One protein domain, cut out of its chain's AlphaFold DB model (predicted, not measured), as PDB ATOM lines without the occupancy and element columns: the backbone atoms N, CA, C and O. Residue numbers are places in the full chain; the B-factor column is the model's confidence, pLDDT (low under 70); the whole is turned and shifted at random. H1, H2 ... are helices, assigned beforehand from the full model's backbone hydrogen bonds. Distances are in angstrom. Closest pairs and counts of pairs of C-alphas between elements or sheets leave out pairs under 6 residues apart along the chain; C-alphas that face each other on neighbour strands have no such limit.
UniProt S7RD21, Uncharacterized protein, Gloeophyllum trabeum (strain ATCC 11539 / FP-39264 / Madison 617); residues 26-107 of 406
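This is residues 26 to 107 of the 406 residues of an uncharacterized protein of Gloeophyllum trabeum (strain ATCC 11539 / FP-39264 / Madison 617) (UniProt S7RD21). Two helices, H2 and H4, lie side by side and run opposite ways, with short H1 making a corner near H2's first residues; H3 sits away from them, on the far ends of two long links. The printed part has 82 residues with four named helices, H1 to H4 in chain order, and no named strand: all helix. It is only just compact, close to loose, with radius of gyration of the C-alphas 13.8 A and spans of 37 by 32 by 25 A.

Find C-alpha 35 at (215.812, -34.376, 317.310); H2 runs from there to residue 49, 20.9 A. H1 is residues 26 to 32, 10.2 A. H3 is residues 66 to 76, 15.5 A. H4, residues 89 to 98, 14.4 A, ends at (210.448, -26.910, 324.462).

H2 touches H4 at a shallow tilt of 28 degrees; their closest C-alphas, Ala 40 and Ala 98, are 6.2 A apart. H1 is close to H2 but not clearly touching; the closest C-alphas, Leu 31 and Leu 37, are 7.6 A apart. H3 is apart from H1, H2 and H4. Each O i to N i+4 pair is within hydrogen-bond range in H2, against 2 of 3 in H1, 5 of 7 in H3 and 5 of 6 in H4.

The printed part has no cut. The links H2 to H3 and H3 to H4 are long. Mean pLDDT is 70.6 for the printed part and 52 for H1.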
ATOM      1  N   ARG A  26     222.169 -38.750 333.908       47.38
ATOM      2  CA  ARG A  26     221.953 -39.681 332.792       47.38
ATOM      3  C   ARG A  26     220.675 -39.388 332.001       47.38
ATOM      4  O   ARG A  26     220.608 -39.756 330.835       47.38
ATOM      5  N   ASP A  27     219.705 -38.692 332.589       47.34
ATOM      6  CA  ASP A  27     218.434 -38.394 331.915       47.34
ATOM      7  C   ASP A  27     218.532 -37.098 331.092       47.34
ATOM      8  O   ASP A  27     217.893 -36.962 330.048       47.34
ATOM      9  N   ALA A  28     219.430 -36.189 331.490       53.47
ATOM     10  CA  ALA A  28     219.773 -34.993 330.723       53.47
ATOM     11  C   ALA A  28     220.452 -35.330 329.380       53.47
ATOM     12  O   ALA A  28     220.173 -34.688 328.368       53.47
ATOM     13  N   SER A  29     221.281 -36.381 329.328       51.41
ATOM     14  CA  SER A  29     221.922 -36.818 328.077       51.41
ATOM     15  C   SER A  29     220.951 -37.516 327.116       51.41
ATOM     16  O   SER A  29     221.110 -37.410 325.900       51.41
ATOM     17  N   LEU A  30     219.896 -38.157 327.635       53.91
ATOM     18  CA  LEU A  30     218.806 -38.729 326.831       53.91
ATOM     19  C   LEU A  30     217.842 -37.666 326.277       53.91
ATOM     20  O   LEU A  30     217.160 -37.909 325.281       53.91
ATOM     21  N   LEU A  31     217.778 -36.485 326.898       54.94
ATOM     22  CA  LEU A  31     217.067 -35.322 326.357       54.94
ATOM     23  C   LEU A  31     217.915 -34.569 325.320       54.94
ATOM     24  O   LEU A  31     217.372 -34.118 324.313       54.94
ATOM     25  N   ALA A  32     219.238 -34.510 325.510       54.09
ATOM     26  CA  ALA A  32     220.177 -33.879 324.579       54.09
ATOM     27  C   ALA A  32     220.271 -34.589 323.212       54.09
ATOM     28  O   ALA A  32     220.579 -33.947 322.211       54.09
ATOM     29  N   SER A  33     219.967 -35.890 323.135       56.22
ATOM     30  CA  SER A  33     219.981 -36.656 321.877       56.22
ATOM     31  C   SER A  33     218.671 -36.603 321.080       56.22
ATOM     32  O   SER A  33     218.569 -37.231 320.024       56.22
ATOM     33  N   LYS A  34     217.647 -35.874 321.549       64.00
ATOM     34  CA  LYS A  34     216.356 -35.839 320.854       64.00
ATOM     35  C   LYS A  34     216.379 -34.856 319.675       64.00
ATOM     36  O   LYS A  34     216.613 -33.667 319.890       64.00
ATOM     37  N   PRO A  35     215.977 -35.278 318.459       69.44
ATOM     38  CA  PRO A  35     215.812 -34.376 317.310       69.44
ATOM     39  C   PRO A  35     214.793 -33.251 317.577       69.44
ATOM     40  O   PRO A  35     214.835 -32.199 316.949       69.44
ATOM     41  N   ALA A  36     213.903 -33.437 318.558       68.75
ATOM     42  CA  ALA A  36     212.978 -32.408 319.025       68.75
ATOM     43  C   ALA A  36     213.692 -31.168 319.591       68.75
ATOM     44  O   ALA A  36     213.245 -30.051 319.343       68.75
ATOM     45  N   LEU A  37     214.813 -31.353 320.296       73.44
ATOM     46  CA  LEU A  37     215.600 -30.257 320.854       73.44
ATOM     47  C   LEU A  37     216.238 -29.422 319.740       73.44
ATOM     48  O   LEU A  37     216.133 -28.198 319.740       73.44
ATOM     49  N   GLN A  38     216.849 -30.088 318.760       75.31
ATOM     50  CA  GLN A  38     217.434 -29.418 317.600       75.31
ATOM     51  C   GLN A  38     216.372 -28.655 316.806       75.31
ATOM     52  O   GLN A  38     216.577 -27.483 316.501       75.31
ATOM     53  N   ASN A  39     215.203 -29.258 316.570       75.69
ATOM     54  CA  ASN A  39     214.088 -28.589 315.898       75.69
ATOM     55  C   ASN A  39     213.580 -27.369 316.682       75.69
ATOM     56  O   ASN A  39     213.311 -26.325 316.087       75.69
ATOM     57  N   ALA A  40     213.480 -27.464 318.012       77.44
ATOM     58  CA  ALA A  40     213.075 -26.344 318.857       77.44
ATOM     59  C   ALA A  40     214.082 -25.189 318.778       77.44
ATOM     60  O   ALA A  40     213.698 -24.042 318.550       77.44
ATOM     61  N   ILE A  41     215.374 -25.492 318.878       77.06
ATOM     62  CA  ILE A  41     216.445 -24.494 318.808       77.06
ATOM     63  C   ILE A  41     216.516 -23.870 317.411       77.06
ATOM     64  O   ILE A  41     216.600 -22.648 317.287       77.06
ATOM     65  N   GLN A  42     216.387 -24.670 316.355       79.25
ATOM     66  CA  GLN A  42     216.351 -24.179 314.979       79.25
ATOM     67  C   GLN A  42     215.137 -23.273 314.743       79.25
ATOM     68  O   GLN A  42     215.275 -22.208 314.141       79.25
ATOM     69  N   SER A  43     213.967 -23.640 315.279       77.25
ATOM     70  CA  SER A  43     212.763 -22.805 315.216       77.25
ATOM     71  C   SER A  43     212.935 -21.483 315.973       77.25
ATOM     72  O   SER A  43     212.496 -20.437 315.494       77.25
ATOM     73  N   TYR A  44     213.643 -21.503 317.106       79.19
ATOM     74  CA  TYR A  44     213.957 -20.309 317.885       79.19
ATOM     75  C   TYR A  44     214.904 -19.372 317.123       79.19
ATOM     76  O   TYR A  44     214.610 -18.184 316.964       79.19
ATOM     77  N   PHE A  45     216.002 -19.902 316.576       78.75
ATOM     78  CA  PHE A  45     216.924 -19.115 315.754       78.75
ATOM     79  C   PHE A  45     216.236 -18.543 314.517       78.75
ATOM     80  O   PHE A  45     216.437 -17.368 314.197       78.75
ATOM     81  N   HIS A  46     215.383 -19.333 313.866       80.12
ATOM     82  CA  HIS A  46     214.602 -18.882 312.723       80.12
ATOM     83  C   HIS A  46     213.653 -17.737 313.100       80.12
ATOM     84  O   HIS A  46     213.618 -16.715 312.412       80.12
ATOM     85  N   SER A  47     212.957 -17.851 314.236       77.62
ATOM     86  CA  SER A  47     212.062 -16.803 314.736       77.62
ATOM     87  C   SER A  47     212.786 -15.488 315.029       77.62
ATOM     88  O   SER A  47     212.187 -14.426 314.871       77.62
ATOM     89  N   ARG A  48     214.040 -15.538 315.494       75.12
ATOM     90  CA  ARG A  48     214.773 -14.341 315.938       75.12
ATOM     91  C   ARG A  48     215.569 -13.680 314.823       75.12
ATOM     92  O   ARG A  48     215.650 -12.456 314.764       75.12
ATOM     93  N   THR A  49     216.179 -14.478 313.957       78.06
ATOM     94  CA  THR A  49     217.041 -13.967 312.885       78.06
ATOM     95  C   THR A  49     216.287 -13.751 311.578       78.06
ATOM     96  O   THR A  49     216.776 -13.026 310.716       78.06
ATOM     97  N   GLY A  50     215.111 -14.371 311.410       80.94
ATOM     98  CA  GLY A  50     214.383 -14.400 310.138       80.94
ATOM     99  C   GLY A  50     215.113 -15.174 309.035       80.94
ATOM    100  O   GLY A  50     214.642 -15.225 307.901       80.94
ATOM    101  N   LEU A  51     216.260 -15.779 309.353       76.31
ATOM    102  CA  LEU A  51     217.087 -16.550 308.440       76.31
ATOM    103  C   LEU A  51     216.901 -18.030 308.773       76.31
ATOM    104  O   LEU A  51     216.884 -18.417 309.942       76.31
ATOM    105  N   LEU A  52     216.701 -18.869 307.754       71.88
ATOM    106  CA  LEU A  52     216.895 -20.303 307.948       71.88
ATOM    107  C   LEU A  52     218.403 -20.515 308.111       71.88
ATOM    108  O   LEU A  52     219.152 -20.054 307.243       71.88
ATOM    109  N   PRO A  53     218.868 -21.181 309.181       67.94
ATOM    110  CA  PRO A  53     220.252 -21.614 309.218       67.94
ATOM    111  C   PRO A  53     220.510 -22.522 308.004       67.94
ATOM    112  O   PRO A  53     219.616 -23.291 307.630       67.94
ATOM    113  N   PRO A  54     221.677 -22.398 307.349       75.19
ATOM    114  CA  PRO A  54     222.008 -23.219 306.195       75.19
ATOM    115  C   PRO A  54     221.928 -24.696 306.588       75.19
ATOM    116  O   PRO A  54     222.499 -25.103 307.595       75.19
ATOM    117  N   SER A  55     221.213 -25.489 305.789       68.81
ATOM    118  CA  SER A  55     220.986 -26.925 306.013       68.81
ATOM    119  C   SER A  55     222.274 -27.757 306.054       68.81
ATOM    120  O   SER A  55     222.229 -28.909 306.469       68.81
ATOM    121  N   ASP A  56     223.384 -27.175 305.589       55.97
ATOM    122  CA  ASP A  56     224.646 -27.858 305.304       55.97
ATOM    123  C   ASP A  56     225.741 -27.600 306.353       55.97
ATOM    124  O   ASP A  56     226.821 -28.177 306.247       55.97
ATOM    125  N   GLU A  57     225.506 -26.754 307.363       56.41
ATOM    126  CA  GLU A  57     226.466 -26.587 308.464       56.41
ATOM    127  C   GLU A  57     226.039 -27.437 309.668       56.41
ATOM    128  O   GLU A  57     224.932 -27.286 310.185       56.41
ATOM    129  N   ASP A  58     226.935 -28.323 310.117       63.31
ATOM    130  CA  ASP A  58     226.804 -29.150 311.323       63.31
ATOM    131  C   ASP A  58     226.733 -28.266 312.584       63.31
ATOM    132  O   ASP A  58     227.694 -28.122 313.346       63.31
ATOM    133  N   ILE A  59     225.583 -27.637 312.822       66.31
ATOM    134  CA  ILE A  59     225.328 -26.868 314.038       66.31
ATOM    135  C   ILE A  59     225.084 -27.868 315.172       66.31
ATOM    136  O   ILE A  59     223.962 -28.306 315.432       66.31
ATOM    137  N   GLN A  60     226.161 -28.244 315.860       67.12
ATOM    138  CA  GLN A  60     226.077 -29.047 317.075       67.12
ATOM    139  C   GLN A  60     225.693 -28.161 318.256       67.12
ATOM    140  O   GLN A  60     226.486 -27.357 318.745       67.12
ATOM    141  N   VAL A  61     224.459 -28.319 318.729       73.56
ATOM    142  CA  VAL A  61     224.006 -27.658 319.949       73.56
ATOM    143  C   VAL A  61     224.392 -28.516 321.150       73.56
ATOM    144  O   VAL A  61     223.859 -29.608 321.333       73.56
ATOM    145  N   HIS A  62     225.297 -28.001 321.980       71.75
ATOM    146  CA  HIS A  62     225.661 -28.602 323.261       71.75
ATOM    147  C   HIS A  62     225.009 -27.817 324.399       71.75
ATOM    148  O   HIS A  62     225.219 -26.613 324.533       71.75
ATOM    149  N   LEU A  63     224.203 -28.500 325.213       76.44
ATOM    150  CA  LEU A  63     223.668 -27.943 326.453       76.44
ATOM    151  C   LEU A  63     224.706 -28.159 327.558       76.44
ATOM    152  O   LEU A  63     224.957 -29.295 327.949       76.44
ATOM    153  N   THR A  64     225.308 -27.082 328.054       76.50
ATOM    154  CA  THR A  64     226.281 -27.130 329.155       76.50
ATOM    155  C   THR A  64     225.653 -26.639 330.449       76.50
ATOM    156  O   THR A  64     224.955 -25.623 330.451       76.50
ATOM    157  N   SER A  65     225.938 -27.305 331.568       75.56
ATOM    158  CA  SER A  65     225.597 -26.767 332.889       75.56
ATOM    159  C   SER A  65     226.478 -25.553 333.250       75.56
ATOM    160  O   SER A  65     227.568 -25.411 332.691       75.56
ATOM    161  N   PRO A  66     226.082 -24.691 334.213       74.25
ATOM    162  CA  PRO A  66     226.893 -23.534 334.614       74.25
ATOM    163  C   PRO A  66     228.309 -23.906 335.081       74.25
ATOM    164  O   PRO A  66     229.250 -23.155 334.854       74.25
ATOM    165  N   ALA A  67     228.470 -25.080 335.705       76.25
ATOM    166  CA  ALA A  67     229.770 -25.584 336.154       76.25
ATOM    167  C   ALA A  67     230.643 -26.099 334.992       76.25
ATOM    168  O   ALA A  67     231.867 -26.009 335.043       76.25
ATOM    169  N   GLU A  68     230.024 -26.626 333.935       80.12
ATOM    170  CA  GLU A  68     230.716 -27.105 332.731       80.12
ATOM    171  C   GLU A  68     230.961 -25.985 331.716       80.12
ATOM    172  O   GLU A  68     231.840 -26.100 330.867       80.12
ATOM    173  N   GLN A  69     230.217 -24.884 331.802       83.12
ATOM    174  CA  GLN A  69     230.336 -23.763 330.879       83.12
ATOM    175  C   GLN A  69     231.734 -23.139 330.927       83.12
ATOM    176  O   GLN A  69     232.311 -22.847 329.884       83.12
ATOM    177  N   GLU A  70     232.307 -22.958 332.118       80.62
ATOM    178  CA  GLU A  70     233.636 -22.356 332.264       80.62
ATOM    179  C   GLU A  70     234.736 -23.262 331.690       80.62
ATOM    180  O   GLU A  70     235.629 -22.789 330.981       80.62
ATOM    181  N   SER A  71     234.634 -24.579 331.906       82.81
ATOM    182  CA  SER A  71     235.584 -25.539 331.338       82.81
ATOM    183  C   SER A  71     235.434 -25.646 329.818       82.81
ATOM    184  O   SER A  71     236.442 -25.652 329.110       82.81
ATOM    185  N   PHE A  72     234.209 -25.630 329.295       81.69
ATOM    186  CA  PHE A  72     233.945 -25.678 327.859       81.69
ATOM    187  C   PHE A  72     234.411 -24.405 327.139       81.69
ATOM    188  O   PHE A  72     235.074 -24.480 326.105       81.69
ATOM    189  N   LEU A  73     234.156 -23.227 327.717       82.00
ATOM    190  CA  LEU A  73     234.642 -21.952 327.177       82.00
ATOM    191  C   LEU A  73     236.170 -21.865 327.194       82.00
ATOM    192  O   LEU A  73     236.761 -21.320 326.262       82.00
ATOM    193  N   SER A  74     236.821 -22.439 328.211       82.81
ATOM    194  CA  SER A  74     238.284 -22.510 328.253       82.81
ATOM    195  C   SER A  74     238.870 -23.406 327.153       82.81
ATOM    196  O   SER A  74     239.972 -23.144 326.677       82.81
ATOM    197  N   GLN A  75     238.122 -24.427 326.715       86.50
ATOM    198  CA  GLN A  75     238.522 -25.339 325.640       86.50
ATOM    199  C   GLN A  75     238.253 -24.771 324.244       86.50
ATOM    200  O   GLN A  75     239.053 -25.012 323.341       86.50
ATOM    201  N   LEU A  76     237.163 -24.016 324.051       81.44
ATOM    202  CA  LEU A  76     236.789 -23.503 322.727       81.44
ATOM    203  C   LEU A  76     237.751 -22.436 322.184       81.44
ATOM    204  O   LEU A  76     237.783 -22.207 320.980       81.44
ATOM    205  N   GLY A  77     238.556 -21.804 323.039       80.69
ATOM    206  CA  GLY A  77     239.368 -20.656 322.653       80.69
ATOM    207  C   GLY A  77     238.497 -19.420 322.395       80.69
ATOM    208  O   GLY A  77     237.403 -19.487 321.836       80.69
ATOM    209  N   LEU A  78     238.982 -18.252 322.815       74.00
ATOM    210  CA  LEU A  78     238.226 -16.995 322.711       74.00
ATOM    211  C   LEU A  78     237.876 -16.625 321.256       74.00
ATOM    212  O   LEU A  78     236.881 -15.946 321.027       74.00
ATOM    213  N   ASP A  79     238.642 -17.125 320.284       75.62
ATOM    214  CA  ASP A  79     238.453 -16.845 318.857       75.62
ATOM    215  C   ASP A  79     237.301 -17.649 318.221       75.62
ATOM    216  O   ASP A  79     236.797 -17.272 317.161       75.62
ATOM    217  N   ALA A  80     236.850 -18.742 318.852       72.62
ATOM    218  CA  ALA A  80     235.743 -19.559 318.343       72.62
ATOM    219  C   ALA A  80     234.362 -19.019 318.748       72.62
ATOM    220  O   ALA A  80     233.355 -19.307 318.095       72.62
ATOM    221  N   VAL A  81     234.293 -18.212 319.811       72.56
ATOM    222  CA  VAL A  81     233.036 -17.640 320.308       72.56
ATOM    223  C   VAL A  81     232.701 -16.386 319.502       72.56
ATOM    224  O   VAL A  81     233.060 -15.269 319.861       72.56
ATOM    225  N   LYS A  82     231.989 -16.566 318.385       72.69
ATOM    226  CA  LYS A  82     231.615 -15.449 317.499       72.69
ATOM    227  C   LYS A  82     230.595 -14.493 318.125       72.69
ATOM    228  O   LYS A  82     230.657 -13.295 317.865       72.69
ATOM    229  N   VAL A  83     229.635 -15.005 318.902       73.38
ATOM    230  CA  VAL A  83     228.530 -14.212 319.469       73.38
ATOM    231  C   VAL A  83     228.059 -14.820 320.791       73.38
ATOM    232  O   VAL A  83     227.791 -16.016 320.860       73.38
ATOM    233  N   ILE A  84     227.885 -13.980 321.814       72.81
ATOM    234  CA  ILE A  84     227.125 -14.308 323.027       72.81
ATOM    235  C   ILE A  84     225.794 -13.565 322.922       72.81
ATOM    236  O   ILE A  84     225.757 -12.336 323.002       72.81
ATOM    237  N   ALA A  85     224.705 -14.294 322.686       69.62
ATOM    238  CA  ALA A  85     223.373 -13.710 322.587       69.62
ATOM    239  C   ALA A  85     222.647 -13.855 323.934       69.62
ATOM    240  O   ALA A  85     222.354 -14.983 324.329       69.62
ATOM    241  N   PRO A  86     222.324 -12.757 324.641       68.25
ATOM    242  CA  PRO A  86     221.477 -12.850 325.819       68.25
ATOM    243  C   PRO A  86     220.076 -13.320 325.403       68.25
ATOM    244  O   PRO A  86     219.491 -12.830 324.420       68.25
ATOM    245  N   ILE A  87     219.564 -14.298 326.143       69.31
ATOM    246  CA  ILE A  87     218.180 -14.765 326.066       69.31
ATOM    247  C   ILE A  87     217.370 -13.872 327.011       69.31
ATOM    248  O   ILE A  87     217.834 -13.552 328.101       69.31
ATOM    249  N   GLN A  88     216.212 -13.391 326.560       76.94
ATOM    250  CA  GLN A  88     215.302 -12.613 327.407       76.94
ATOM    251  C   GLN A  88     214.369 -13.561 328.171       76.94
ATOM    252  O   GLN A  88     213.944 -14.573 327.611       76.94
ATOM    253  N   ASP A  89     213.976 -13.197 329.391       75.19
ATOM    254  CA  ASP A  89     213.195 -14.032 330.326       75.19
ATOM    255  C   ASP A  89     211.923 -14.659 329.705       75.19
ATOM    256  O   ASP A  89     211.546 -15.797 329.990       75.19
ATOM    257  N   ALA A  90     211.247 -13.937 328.804       73.06
ATOM    258  CA  ALA A  90     210.033 -14.424 328.139       73.06
ATOM    259  C   ALA A  90     210.303 -15.533 327.103       73.06
ATOM    260  O   ALA A  90     209.430 -16.357 326.816       73.06
ATOM    261  N   GLU A  91     211.494 -15.536 326.514       68.38
ATOM    262  CA  GLU A  91     211.933 -16.507 325.514       68.38
ATOM    263  C   GLU A  91     212.598 -17.715 326.165       68.38
ATOM    264  O   GLU A  91     212.380 -18.842 325.724       68.38
ATOM    265  N   GLU A  92     213.326 -17.482 327.255       71.25
ATOM    266  CA  GLU A  92     213.875 -18.515 328.127       71.25
ATOM    267  C   GLU A  92     212.779 -19.495 328.551       71.25
ATOM    268  O   GLU A  92     212.917 -20.704 328.371       71.25
ATOM    269  N   ARG A  93     211.617 -18.976 328.963       71.69
ATOM    270  CA  ARG A  93     210.445 -19.790 329.307       71.69
ATOM    271  C   ARG A  93     209.999 -20.736 328.192       71.69
ATOM    272  O   ARG A  93     209.719 -21.901 328.460       71.69
ATOM    273  N   LYS A  94     209.950 -20.250 326.950       73.00
ATOM    274  CA  LYS A  94     209.550 -21.061 325.787       73.00
ATOM    275  C   LYS A  94     210.609 -22.096 325.432       73.00
ATOM    276  O   LYS A  94     210.267 -23.202 325.025       73.00
ATOM    277  N   LEU A  95     211.883 -21.740 325.586       73.12
ATOM    278  CA  LEU A  95     212.991 -22.650 325.342       73.12
ATOM    279  C   LEU A  95     212.996 -23.783 326.376       73.12
ATOM    280  O   LEU A  95     213.072 -24.944 325.991       73.12
ATOM    281  N   TYR A  96     212.824 -23.473 327.662       70.25
ATOM    282  CA  TYR A  96     212.734 -24.480 328.721       70.25
ATOM    283  C   TYR A  96     211.542 -25.419 328.550       70.25
ATOM    284  O   TYR A  96     211.705 -26.634 328.671       70.25
ATOM    285  N   GLU A  97     210.376 -24.880 328.192       78.31
ATOM    286  CA  GLU A  97     209.190 -25.685 327.897       78.31
ATOM    287  C   GLU A  97     209.421 -26.607 326.685       78.31
ATOM    288  O   GLU A  97     209.058 -27.783 326.718       78.31
ATOM    289  N   ALA A  98     210.111 -26.121 325.646       71.56
ATOM    290  CA  ALA A  98     210.448 -26.910 324.462       71.56
ATOM    291  C   ALA A  98     211.530 -27.979 324.718       71.56
ATOM    292  O   ALA A  98     211.513 -29.034 324.082       71.56
ATOM    293  N   ILE A  99     212.440 -27.742 325.669       70.31
ATOM    294  CA  ILE A  99     213.422 -28.732 326.150       70.31
ATOM    295  C   ILE A  99     212.734 -29.823 327.002       70.31
ATOM    296  O   ILE A  99     213.325 -30.866 327.289       70.31
ATOM    297  N   GLY A 100     211.459 -29.634 327.362       63.06
ATOM    298  CA  GLY A 100     210.697 -30.550 328.210       63.06
ATOM    299  C   GLY A 100     210.917 -30.319 329.706       63.06
ATOM    300  O   GLY A 100     210.526 -31.163 330.512       63.06
ATOM    301  N   GLY A 101     211.532 -29.193 330.083       68.06
ATOM    302  CA  GLY A 101     211.632 -28.748 331.468       68.06
ATOM    303  C   GLY A 101     210.346 -28.051 331.913       68.06
ATOM    304  O   GLY A 101     209.763 -27.263 331.166       68.06
ATOM    305  N   LYS A 102     209.891 -28.320 333.141       59.97
ATOM    306  CA  LYS A 102     208.829 -27.527 333.771       59.97
ATOM    307  C   LYS A 102     209.445 -26.306 334.439       59.97
ATOM    308  O   LYS A 102     210.424 -26.405 335.167       59.97
ATOM    309  N   LEU A 103     208.835 -25.147 334.209       55.62
ATOM    310  CA  LEU A 103     209.335 -23.866 334.708       55.62
ATOM    311  C   LEU A 103     209.310 -23.729 336.240       55.62
ATOM    312  O   LEU A 103     209.964 -22.840 336.774       55.62
ATOM    313  N   ASP A 104     208.595 -24.615 336.939       59.97
ATOM    314  CA  ASP A 104     208.546 -24.652 338.407       59.97
ATOM    315  C   ASP A 104     209.924 -24.943 339.045       59.97
ATOM    316  O   ASP A 104     210.122 -24.694 340.235       59.97
ATOM    317  N   ASP A 105     210.892 -25.418 338.252       59.75
ATOM    318  CA  ASP A 105     212.259 -25.710 338.693       59.75
ATOM    319  C   ASP A 105     213.208 -24.487 338.637       59.75
ATOM    320  O   ASP A 105     214.290 -24.528 339.230       59.75
ATOM    321  N   LEU A 106     212.822 -23.394 337.960       52.25
ATOM    322  CA  LEU A 106     213.701 -22.249 337.641       52.25
ATOM    323  C   LEU A 106     213.592 -21.037 338.572       52.25
ATOM    324  O   LEU A 106     214.533 -20.245 338.616       52.25
ATOM    325  N   ASP A 107     212.529 -20.908 339.372       56.06
ATOM    326  CA  ASP A 107     212.352 -19.806 340.344       56.06
ATOM    327  C   ASP A 107     213.230 -19.991 341.609       56.06
ATOM    328  O   ASP A 107     212.785 -19.907 342.756       56.06
TER     329      ASP A 107